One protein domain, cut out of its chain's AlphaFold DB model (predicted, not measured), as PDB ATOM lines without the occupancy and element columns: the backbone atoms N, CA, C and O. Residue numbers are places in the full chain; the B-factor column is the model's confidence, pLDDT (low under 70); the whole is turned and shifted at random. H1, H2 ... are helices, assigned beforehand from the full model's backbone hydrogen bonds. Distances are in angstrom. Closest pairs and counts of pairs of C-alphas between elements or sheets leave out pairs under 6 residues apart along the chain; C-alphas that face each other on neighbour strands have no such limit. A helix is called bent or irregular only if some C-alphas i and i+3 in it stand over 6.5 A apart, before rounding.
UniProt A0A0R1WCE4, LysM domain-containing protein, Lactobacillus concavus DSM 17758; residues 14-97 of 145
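This is residues 14 to 97 of the 145 residues of the protein "LysM domain-containing protein" of Lactobacillus concavus DSM 17758 (UniProt A0A0R1WCE4). Two helices, H2 and H3, make a helical hairpin at the middle, with H1 crossing H2 and the kinked, longest helix H4 crossing H3. H2 is sharply kinked too, and its residues 40 to 48 are the part that packs on H3. The printed part has 84 residues, with four named helices in the order H1, H2, H3, H4 and no named strand; the class is all helix. It is compact, with a radius of gyration of the C-alphas of 12.6 A, and only just elongated, spanning 39 by 25 by 19 A.

Start at H4, residues 74 to 96, which has a kink of 120 degrees near residue 83. It touches H3, residues 55 to 67, about perpendicular at 81 degrees; the closest C-alphas, of Asn 59 and Val 88, are 5.2 A apart. Go on to H2, residues 28 to 49, with a kink of 117 degrees near residue 37. With residues 40 to 48 alone it touches H3 as a hairpin, opposite ways at a steep tilt of 40 degrees; the closest C-alphas, of Ala 44 and Leu 58, are 5.9 A apart. With residues 42 to 46 alone it touches H1, residues 14 to 21, about perpendicular at 75 degrees; the closest C-alphas, of Ala 17 and Val 42, are 5.1 A apart. H1 and H4 are close but not clearly touching: their closest C-alphas, of Asp 14 and Leu 81, are 7.9 A apart. H1 and H3 are apart, as are H2 and H4. Every O i to N i+4 pair is within hydrogen-bond range in H1 and H3, against 13 of 18 in H2 and 14 of 19 in H4.

Find C-alpha 74 at (168.085, 115.691, 97.462); from there H4 runs 16.8 A to C-alpha 96 at (159.395, 127.626, 89.539), and it is irregular, with C-alphas 80 and 83 9.2 A apart. H3 runs 18.4 A from Val 55 to Lys 67. H2 runs 18.6 A from Gly 28 to Lys 49 and is irregular, with C-alphas 34 and 37 9.3 A apart. H1 starts at C-alpha 14, (169.117, 125.948, 112.747), and runs 10.4 A to Leu 21.

The two C-alphas farthest apart, of Gly 23 and Ala 97, are 40.0 A apart. The printed part has no cut; the link from H2 to H3 is tight, those from H1 to H2 and from H3 to H4 are short. The mean pLDDT of the printed part is 94.7, and no printed residue is under 70.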
ATOM      1  N   ASP A  14     169.578 125.634 111.392       97.56
ATOM      2  CA  ASP A  14     169.117 125.948 112.747       97.56
ATOM      3  C   ASP A  14     170.229 125.767 113.782       97.56
ATOM      4  O   ASP A  14     170.408 126.625 114.642       97.56
ATOM      5  N   GLN A  15     171.006 124.682 113.692       97.88
ATOM      6  CA  GLN A  15     172.151 124.462 114.579       97.88
ATOM      7  C   GLN A  15     173.207 125.553 114.390       97.88
ATOM      8  O   GLN A  15     173.708 126.099 115.371       97.88
ATOM      9  N   MET A  16     173.486 125.933 113.138       97.44
ATOM     10  CA  MET A  16     174.402 127.035 112.850       97.44
ATOM     11  C   MET A  16     173.896 128.374 113.400       97.44
ATOM     12  O   MET A  16     174.666 129.126 113.993       97.44
ATOM     13  N   ALA A  17     172.599 128.663 113.263       97.25
ATOM     14  CA  ALA A  17     171.995 129.876 113.810       97.25
ATOM     15  C   ALA A  17     172.026 129.908 115.344       97.25
ATOM     16  O   ALA A  17     172.318 130.947 115.935       97.25
ATOM     17  N   ASN A  18     171.778 128.774 115.997       97.44
ATOM     18  CA  ASN A  18     171.867 128.667 117.451       97.44
ATOM     19  C   ASN A  18     173.310 128.862 117.942       97.44
ATOM     20  O   ASN A  18     173.523 129.530 118.949       97.44
ATOM     21  N   ASP A  19     174.309 128.345 117.219       96.56
ATOM     22  CA  ASP A  19     175.718 128.591 117.538       96.56
ATOM     23  C   ASP A  19     176.090 130.077 117.394       96.56
ATOM     24  O   ASP A  19     176.854 130.599 118.208       96.56
ATOM     25  N   VAL A  20     175.538 130.773 116.389       96.06
ATOM     26  CA  VAL A  20     175.707 132.227 116.222       96.06
ATOM     27  C   VAL A  20     175.120 132.978 117.417       96.06
ATOM     28  O   VAL A  20     175.793 133.842 117.978       96.06
ATOM     29  N   LEU A  21     173.895 132.638 117.824       95.38
ATOM     30  CA  LEU A  21     173.233 133.232 118.991       95.38
ATOM     31  C   LEU A  21     173.981 132.932 120.298       95.38
ATOM     32  O   LEU A  21     174.028 133.779 121.183       95.38
ATOM     33  N   ALA A  22     174.620 131.765 120.395       94.88
ATOM     34  CA  ALA A  22     175.472 131.382 121.518       94.88
ATOM     35  C   ALA A  22     176.872 132.032 121.485       94.88
ATOM     36  O   ALA A  22     177.711 131.700 122.319       94.88
ATOM     37  N   GLY A  23     177.162 132.904 120.512       93.00
ATOM     38  CA  GLY A  23     178.448 133.600 120.396       93.00
ATOM     39  C   GLY A  23     179.615 132.727 119.922       93.00
ATOM     40  O   GLY A  23     180.759 133.172 119.947       93.00
ATOM     41  N   LYS A  24     179.354 131.500 119.451       92.88
ATOM     42  CA  LYS A  24     180.388 130.545 119.009       92.88
ATOM     43  C   LYS A  24     180.910 130.813 117.594       92.88
ATOM     44  O   LYS A  24     181.817 130.128 117.133       92.88
ATOM     45  N   VAL A  25     180.302 131.760 116.876       90.94
ATOM     46  CA  VAL A  25     180.554 132.019 115.446       90.94
ATOM     47  C   VAL A  25     180.873 133.492 115.214       90.94
ATOM     48  O   VAL A  25     180.221 134.152 114.406       90.94
ATOM     49  N   GLY A  26     181.844 134.023 115.961       88.00
ATOM     50  CA  GLY A  26     182.383 135.379 115.806       88.00
ATOM     51  C   GLY A  26     181.356 136.496 115.532       88.00
ATOM     52  O   GLY A  26     180.156 136.413 115.823       88.00
ATOM     53  N   SER A  27     181.832 137.579 114.928       87.62
ATOM     54  CA  SER A  27     181.009 138.714 114.507       87.62
ATOM     55  C   SER A  27     181.480 139.250 113.155       87.62
ATOM     56  O   SER A  27     182.587 138.938 112.710       87.62
ATOM     57  N   GLY A  28     180.610 140.005 112.477       89.19
ATOM     58  CA  GLY A  28     180.926 140.695 111.224       89.19
ATOM     59  C   GLY A  28     181.599 139.802 110.176       89.19
ATOM     60  O   GLY A  28     181.078 138.751 109.800       89.19
ATOM     61  N   GLU A  29     182.777 140.225 109.722       90.62
ATOM     62  CA  GLU A  29     183.550 139.537 108.686       90.62
ATOM     63  C   GLU A  29     184.038 138.147 109.122       90.62
ATOM     64  O   GLU A  29     184.007 137.202 108.333       90.62
ATOM     65  N   THR A  30     184.419 137.981 110.393       91.25
ATOM     66  CA  THR A  30     184.836 136.679 110.938       91.25
ATOM     67  C   THR A  30     183.710 135.660 110.816       91.25
ATOM     68  O   THR A  30     183.928 134.546 110.346       91.25
ATOM     69  N   ARG A  31     182.477 136.051 111.162       94.19
ATOM     70  CA  ARG A  31     181.299 135.187 110.997       94.19
ATOM     71  C   ARG A  31     181.078 134.809 109.535       94.19
ATOM     72  O   ARG A  31     180.838 133.638 109.241       94.19
ATOM     73  N   ALA A  32     181.177 135.782 108.631       93.62
ATOM     74  CA  ALA A  32     180.986 135.550 107.205       93.62
ATOM     75  C   ALA A  32     182.002 134.535 106.651       93.62
ATOM     76  O   ALA A  32     181.617 133.639 105.900       93.62
ATOM     77  N   LYS A  33     183.271 134.614 107.081       93.00
ATOM     78  CA  LYS A  33     184.320 133.646 106.720       93.00
ATOM     79  C   LYS A  33     184.024 132.244 107.259       93.00
ATOM     80  O   LYS A  33     184.136 131.279 106.510       93.00
ATOM     81  N   LEU A  34     183.605 132.132 108.520       93.88
ATOM     82  CA  LEU A  34     183.328 130.842 109.168       93.88
ATOM     83  C   LEU A  34     182.095 130.124 108.595       93.88
ATOM     84  O   LEU A  34     182.098 128.905 108.459       93.88
ATOM     85  N   LEU A  35     181.032 130.864 108.268       94.62
ATOM     86  CA  LEU A  35     179.799 130.290 107.711       94.62
ATOM     87  C   LEU A  35     179.872 130.066 106.195       94.62
ATOM     88  O   LEU A  35     179.111 129.261 105.648       94.62
ATOM     89  N   GLY A  36     180.750 130.798 105.503       94.69
ATOM     90  CA  GLY A  36     180.920 130.726 104.057       94.69
ATOM     91  C   GLY A  36     179.590 130.888 103.314       94.69
ATOM     92  O   GLY A  36     178.818 131.813 103.571       94.69
ATOM     93  N   LYS A  37     179.281 129.939 102.420       94.81
ATOM     94  CA  LYS A  37     178.044 129.948 101.616       94.81
ATOM     95  C   LYS A  37     176.751 129.937 102.441       94.81
ATOM     96  O   LYS A  37     175.707 130.312 101.923       94.81
ATOM     97  N   PHE A  38     176.795 129.506 103.704       96.75
ATOM     98  CA  PHE A  38     175.614 129.450 104.565       96.75
ATOM     99  C   PHE A  38     175.338 130.763 105.300       96.75
ATOM    100  O   PHE A  38     174.272 130.888 105.899       96.75
ATOM    101  N   ASN A  39     176.243 131.748 105.236       96.50
ATOM    102  CA  ASN A  39     176.145 132.996 105.996       96.50
ATOM    103  C   ASN A  39     174.770 133.675 105.859       96.50
ATOM    104  O   ASN A  39     174.116 133.954 106.861       96.50
ATOM    105  N   THR A  40     174.287 133.859 104.627       97.38
ATOM    106  CA  THR A  40     172.980 134.478 104.350       97.38
ATOM    107  C   THR A  40     171.825 133.689 104.963       97.38
ATOM    108  O   THR A  40     170.952 134.257 105.618       97.38
ATOM    109  N   SER A  41     171.827 132.368 104.774       97.62
ATOM    110  CA  SER A  41     170.763 131.484 105.262       97.62
ATOM    111  C   SER A  41     170.717 131.455 106.788       97.62
ATOM    112  O   SER A  41     169.650 131.579 107.383       97.62
ATOM    113  N   VAL A  42     171.882 131.346 107.425       97.81
ATOM    114  CA  VAL A  42     172.018 131.326 108.882       97.81
ATOM    115  C   VAL A  42     171.604 132.666 109.479       97.81
ATOM    116  O   VAL A  42     170.842 132.688 110.442       97.81
ATOM    117  N   GLN A  43     172.025 133.788 108.887       97.25
ATOM    118  CA  GLN A  43     171.630 135.112 109.366       97.25
ATOM    119  C   GLN A  43     170.117 135.343 109.239       97.25
ATOM    120  O   GLN A  43     169.516 135.924 110.140       97.25
ATOM    121  N   ALA A  44     169.477 134.851 108.174       98.00
ATOM    122  CA  ALA A  44     168.022 134.915 108.041       98.00
ATOM    123  C   ALA A  44     167.313 134.127 109.155       98.00
ATOM    124  O   ALA A  44     166.366 134.629 109.757       98.00
ATOM    125  N   VAL A  45     167.800 132.925 109.482       98.00
ATOM    126  CA  VAL A  45     167.262 132.119 110.590       98.00
ATOM    127  C   VAL A  45     167.453 132.830 111.933       98.00
ATOM    128  O   VAL A  45     166.523 132.868 112.736       98.00
ATOM    129  N   VAL A  46     168.623 133.433 112.176       97.69
ATOM    130  CA  VAL A  46     168.879 134.249 113.375       97.69
ATOM    131  C   VAL A  46     167.874 135.400 113.466       97.69
ATOM    132  O   VAL A  46     167.213 135.547 114.489       97.69
ATOM    133  N   ASN A  47     167.692 136.167 112.387       97.88
ATOM    134  CA  ASN A  47     166.744 137.281 112.354       97.88
ATOM    135  C   ASN A  47     165.303 136.815 112.621       97.88
ATOM    136  O   ASN A  47     164.567 137.493 113.329       97.88
ATOM    137  N   ALA A  48     164.906 135.653 112.095       97.81
ATOM    138  CA  ALA A  48     163.581 135.086 112.337       97.81
ATOM    139  C   ALA A  48     163.397 134.663 113.803       97.81
ATOM    140  O   ALA A  48     162.371 134.973 114.402       97.81
ATOM    141  N   LYS A  49     164.399 134.008 114.410       96.69
ATOM    142  CA  LYS A  49     164.381 133.619 115.835       96.69
ATOM    143  C   LYS A  49     164.331 134.828 116.774       96.69
ATOM    144  O   LYS A  49     163.743 134.733 117.843       96.69
ATOM    145  N   LEU A  50     164.922 135.950 116.365       96.81
ATOM    146  CA  LEU A  50     164.860 137.227 117.082       96.81
ATOM    147  C   LEU A  50     163.575 138.027 116.793       96.81
ATOM    148  O   LEU A  50     163.428 139.136 117.293       96.81
ATOM    149  N   GLY A  51     162.659 137.505 115.968       97.06
ATOM    150  CA  GLY A  51     161.414 138.184 115.597       97.06
ATOM    151  C   GLY A  51     161.588 139.375 114.647       97.06
ATOM    152  O   GLY A  51     160.623 140.082 114.376       97.06
ATOM    153  N   ALA A  52     162.790 139.596 114.109       97.81
ATOM    154  CA  ALA A  52     163.082 140.706 113.201       97.81
ATOM    155  C   ALA A  52     162.515 140.493 111.786       97.81
ATOM    156  O   ALA A  52     162.347 141.451 111.034       97.81
ATOM    157  N   ILE A  53     162.229 139.242 111.406       97.50
ATOM    158  CA  ILE A  53     161.553 138.900 110.150       97.50
ATOM    159  C   ILE A  53     160.470 137.849 110.383       97.50
ATOM    160  O   ILE A  53     160.537 137.055 111.319       97.50
ATOM    161  N   THR A  54     159.494 137.805 109.479       97.69
ATOM    162  CA  THR A  54     158.461 136.766 109.473       97.69
ATOM    163  C   THR A  54     158.998 135.436 108.937       97.69
ATOM    164  O   THR A  54     159.954 135.392 108.156       97.69
ATOM    165  N   VAL A  55     158.324 134.338 109.296       95.19
ATOM    166  CA  VAL A  55     158.628 132.988 108.787       95.19
ATOM    167  C   VAL A  55     158.496 132.914 107.259       95.19
ATOM    168  O   VAL A  55     159.289 132.243 106.602       95.19
ATOM    169  N   ASP A  56     157.566 133.660 106.661       95.69
ATOM    170  CA  ASP A  56     157.430 133.728 105.202       95.69
ATOM    171  C   ASP A  56     158.646 134.380 104.534       95.69
ATOM    172  O   ASP A  56     159.147 133.881 103.524       95.69
ATOM    173  N   SER A  57     159.166 135.468 105.112       96.81
ATOM    174  CA  SER A  57     160.383 136.127 104.618       96.81
ATOM    175  C   SER A  57     161.610 135.213 104.736       96.81
ATOM    176  O   SER A  57     162.419 135.121 103.802       96.81
ATOM    177  N   LEU A  58     161.700 134.450 105.834       97.94
ATOM    178  CA  LEU A  58     162.707 133.402 105.998       97.94
ATOM    179  C   LEU A  58     162.600 132.350 104.885       97.94
ATOM    180  O   LEU A  58     163.578 132.105 104.179       97.94
ATOM    181  N   ASN A  59     161.417 131.769 104.683       96.94
ATOM    182  CA  ASN A  59     161.195 130.727 103.680       96.94
ATOM    183  C   ASN A  59     161.516 131.209 102.259       96.94
ATOM    184  O   ASN A  59     162.111 130.467 101.476       96.94
ATOM    185  N   ASN A  60     161.188 132.463 101.931       96.50
ATOM    186  CA  ASN A  60     161.544 133.081 100.652       96.50
ATOM    187  C   ASN A  60     163.063 133.223 100.481       96.50
ATOM    188  O   ASN A  60     163.597 132.914  99.413       96.50
ATOM    189  N   THR A  61     163.768 133.646 101.533       97.81
ATOM    190  CA  THR A  61     165.234 133.754 101.521       97.81
ATOM    191  C   THR A  61     165.876 132.384 101.318       97.81
ATOM    192  O   THR A  61     166.669 132.208 100.393       97.81
ATOM    193  N   LEU A  62     165.475 131.385 102.106       97.69
ATOM    194  CA  LEU A  62     165.988 130.019 101.990       97.69
ATOM    195  C   LEU A  62     165.685 129.408 100.614       97.69
ATOM    196  O   LEU A  62     166.551 128.763 100.027       97.69
ATOM    197  N   ALA A  63     164.503 129.659 100.043       96.81
ATOM    198  CA  ALA A  63     164.163 129.215  98.692       96.81
ATOM    199  C   ALA A  63     165.080 129.821  97.619       96.81
ATOM    200  O   ALA A  63     165.473 129.125  96.680       96.81
ATOM    201  N   ASN A  64     165.448 131.096  97.751       96.38
ATOM    202  CA  ASN A  64     166.389 131.744  96.839       96.38
ATOM    203  C   ASN A  64     167.802 131.162  96.973       96.38
ATOM    204  O   ASN A  64     168.446 130.882  95.966       96.38
ATOM    205  N   GLU A  65     168.262 130.907  98.195       97.44
ATOM    206  CA  GLU A  65     169.569 130.290  98.451       97.44
ATOM    207  C   GLU A  65     169.629 128.833  97.948       97.44
ATOM    208  O   GLU A  65     170.639 128.402  97.388       97.44
ATOM    209  N   VAL A  66     168.523 128.081  98.031       96.31
ATOM    210  CA  VAL A  66     168.403 126.760  97.388       96.31
ATOM    211  C   VAL A  66     168.553 126.863  95.871       96.31
ATOM    212  O   VAL A  66     169.298 126.077  95.289       96.31
ATOM    213  N   LYS A  67     167.888 127.827  95.223       94.06
ATOM    214  CA  LYS A  67     168.002 128.042  93.767       94.06
ATOM    215  C   LYS A  67     169.418 128.433  93.338       94.06
ATOM    216  O   LYS A  67     169.822 128.081  92.237       94.06
ATOM    217  N   LYS A  68     170.176 129.108  94.209       94.75
ATOM    218  CA  LYS A  68     171.607 129.408  94.017       94.75
ATOM    219  C   LYS A  68     172.525 128.197  94.249       94.75
ATOM    220  O   LYS A  68     173.729 128.306  94.055       94.75
ATOM    221  N   GLY A  69     171.986 127.058  94.688       95.44
ATOM    222  CA  GLY A  69     172.744 125.825  94.915       95.44
ATOM    223  C   GLY A  69     173.416 125.715  96.287       95.44
ATOM    224  O   GLY A  69     174.139 124.749  96.526       95.44
ATOM    225  N   VAL A  70     173.155 126.640  97.222       95.44
ATOM    226  CA  VAL A  70     173.805 126.671  98.552       95.44
ATOM    227  C   VAL A  70     173.641 125.341  99.297       95.44
ATOM    228  O   VAL A  70     174.592 124.822  99.890       95.44
ATOM    229  N   PHE A  71     172.450 124.753  99.188       94.94
ATOM    230  CA  PHE A  71     172.024 123.556  99.912       94.94
ATOM    231  C   PHE A  71     172.263 122.230  99.174       94.94
ATOM    232  O   PHE A  71     171.820 121.187  99.649       94.94
ATOM    233  N   GLY A  72     172.916 122.240  98.009       92.62
ATOM    234  CA  GLY A  72     173.061 121.029  97.197       92.62
ATOM    235  C   GLY A  72     171.706 120.470  96.745       92.62
ATOM    236  O   GLY A  72     170.776 121.235  96.464       92.62
ATOM    237  N   THR A  73     171.585 119.145  96.660       91.69
ATOM    238  CA  THR A  73     170.426 118.425  96.100       91.69
ATOM    239  C   THR A  73     169.900 117.342  97.050       91.69
ATOM    240  O   THR A  73     170.571 116.973  98.012       91.69
ATOM    241  N   GLY A  74     168.672 116.868  96.803       91.75
ATOM    242  CA  GLY A  74     168.085 115.691  97.462       91.75
ATOM    243  C   GLY A  74     168.190 115.687  98.991       91.75
ATOM    244  O   GLY A  74     167.804 116.655  99.656       91.75
ATOM    245  N   ASP A  75     168.738 114.598  99.529       94.50
ATOM    246  CA  ASP A  75     168.865 114.364 100.969       94.50
ATOM    247  C   ASP A  75     169.780 115.372 101.661       94.50
ATOM    248  O   ASP A  75     169.474 115.811 102.767       94.50
ATOM    249  N   THR A  76     170.849 115.832 101.000       94.25
ATOM    250  CA  THR A  76     171.722 116.876 101.556       94.25
ATOM    251  C   THR A  76     170.927 118.141 101.862       94.25
ATOM    252  O   THR A  76     171.029 118.694 102.957       94.25
ATOM    253  N   ARG A  77     170.073 118.572 100.926       96.56
ATOM    254  CA  ARG A  77     169.206 119.739 101.124       96.56
ATOM    255  C   ARG A  77     168.209 119.509 102.253       96.56
ATOM    256  O   ARG A  77     167.990 120.413 103.057       96.56
ATOM    257  N   LYS A  78     167.607 118.319 102.304       96.56
ATOM    258  CA  LYS A  78     166.628 117.948 103.332       96.56
ATOM    259  C   LYS A  78     167.241 117.969 104.730       96.56
ATOM    260  O   LYS A  78     166.654 118.561 105.627       96.56
ATOM    261  N   THR A  79     168.442 117.420 104.892       96.12
ATOM    262  CA  THR A  79     169.181 117.442 106.161       96.12
ATOM    263  C   THR A  79     169.572 118.862 106.559       96.12
ATOM    264  O   THR A  79     169.324 119.266 107.689       96.12
ATOM    265  N   LEU A  80     170.128 119.653 105.635       97.00
ATOM    266  CA  LEU A  80     170.571 121.018 105.935       97.00
ATOM    267  C   LEU A  80     169.415 121.948 106.329       97.00
ATOM    268  O   LEU A  80     169.574 122.736 107.261       97.00
ATOM    269  N   LEU A  81     168.276 121.870 105.625       97.12
ATOM    270  CA  LEU A  81     167.083 122.681 105.905       97.12
ATOM    271  C   LEU A  81     166.254 122.145 107.077       97.12
ATOM    272  O   LEU A  81     165.536 122.923 107.701       97.12
ATOM    273  N   ALA A  82     166.334 120.844 107.367       96.19
ATOM    274  CA  ALA A  82     165.590 120.173 108.425       96.19
ATOM    275  C   ALA A  82     164.090 120.539 108.419       96.19
ATOM    276  O   ALA A  82     163.376 120.257 107.454       96.19
ATOM    277  N   THR A  83     163.610 121.188 109.478       95.62
ATOM    278  CA  THR A  83     162.208 121.595 109.668       95.62
ATOM    279  C   THR A  83     161.716 122.568 108.589       95.62
ATOM    280  O   THR A  83     160.539 122.538 108.233       95.62
ATOM    281  N   HIS A  84     162.608 123.367 107.994       96.12
ATOM    282  CA  HIS A  84     162.272 124.338 106.944       96.12
ATOM    283  C   HIS A  84     162.065 123.697 105.568       96.12
ATOM    284  O   HIS A  84     161.516 124.333 104.669       96.12
ATOM    285  N   TYR A  85     162.479 122.438 105.375       97.00
ATOM    286  CA  TYR A  85     162.532 121.807 104.053       97.00
ATOM    287  C   TYR A  85     161.193 121.854 103.307       97.00
ATOM    288  O   TYR A  85     161.143 122.304 102.162       97.00
ATOM    289  N   ASN A  86     160.100 121.432 103.949       96.81
ATOM    290  CA  ASN A  86     158.791 121.340 103.295       96.81
ATOM    291  C   ASN A  86     158.259 122.717 102.875       96.81
ATOM    292  O   ASN A  86     157.785 122.881 101.749       96.81
ATOM    293  N   ALA A  87     158.371 123.716 103.755       96.44
ATOM    294  CA  ALA A  87     157.907 125.073 103.480       96.44
ATOM    295  C   ALA A  87     158.730 125.729 102.362       96.44
ATOM    296  O   ALA A  87     158.176 126.279 101.409       96.44
ATOM    297  N   VAL A  88     160.056 125.588 102.420       96.81
ATOM    298  CA  VAL A  88     160.966 126.084 101.384       96.81
ATOM    299  C   VAL A  88     160.693 125.405 100.041       96.81
ATOM    300  O   VAL A  88     160.607 126.081  99.015       96.81
ATOM    301  N   GLN A  89     160.475 124.088 100.024       95.44
ATOM    302  CA  GLN A  89     160.139 123.360  98.801       95.44
ATOM    303  C   GLN A  89     158.794 123.812  98.214       95.44
ATOM    304  O   GLN A  89     158.675 123.941  96.995       95.44
ATOM    305  N   ALA A  90     157.798 124.120  99.050       93.81
ATOM    306  CA  ALA A  90     156.525 124.678  98.594       93.81
ATOM    307  C   ALA A  90     156.704 126.060  97.940       93.81
ATOM    308  O   ALA A  90     156.147 126.310  96.867       93.81
ATOM    309  N   VAL A  91     157.533 126.936  98.521       94.50
ATOM    310  CA  VAL A  91     157.878 128.243  97.930       94.50
ATOM    311  C   VAL A  91     158.598 128.072  96.590       94.50
ATOM    312  O   VAL A  91     158.275 128.757  95.611       94.50
ATOM    313  N   ILE A  92     159.541 127.132  96.503       92.88
ATOM    314  CA  ILE A  92     160.229 126.812  95.248       92.88
ATOM    315  C   ILE A  92     159.210 126.346  94.210       92.88
ATOM    316  O   ILE A  92     159.116 126.975  93.165       92.88
ATOM    317  N   ASN A  93     158.379 125.347  94.511       90.94
ATOM    318  CA  ASN A  93     157.362 124.827  93.586       90.94
ATOM    319  C   ASN A  93     156.356 125.903  93.140       90.94
ATOM    320  O   ASN A  93     155.877 125.904  92.003       90.94
ATOM    321  N   LYS A  94     156.024 126.851  94.023       86.69
ATOM    322  CA  LYS A  94     155.163 127.988  93.682       86.69
ATOM    323  C   LYS A  94     155.823 128.901  92.649       86.69
ATOM    324  O   LYS A  94     155.143 129.315  91.714       86.69
ATOM    325  N   THR A  95     157.114 129.182  92.820       83.38
ATOM    326  CA  THR A  95     157.882 130.167  92.039       83.38
ATOM    327  C   THR A  95     158.561 129.602  90.789       83.38
ATOM    328  O   THR A  95     158.859 130.365  89.877       83.38
ATOM    329  N   THR A  96     158.819 128.295  90.720       78.12
ATOM    330  CA  THR A  96     159.395 127.626  89.539       78.12
ATOM    331  C   THR A  96     158.343 127.168  88.545       78.12
ATOM    332  O   THR A  96     158.673 126.868  87.398       78.12
ATOM    333  N   ALA A  97     157.078 127.115  88.953       73.56
ATOM    334  CA  ALA A  97     156.012 126.804  88.028       73.56
ATOM    335  C   ALA A  97     155.915 127.884  86.958       73.56
ATOM    336  O   ALA A  97     155.588 129.042  87.224       73.56
TER     337      ALA A  97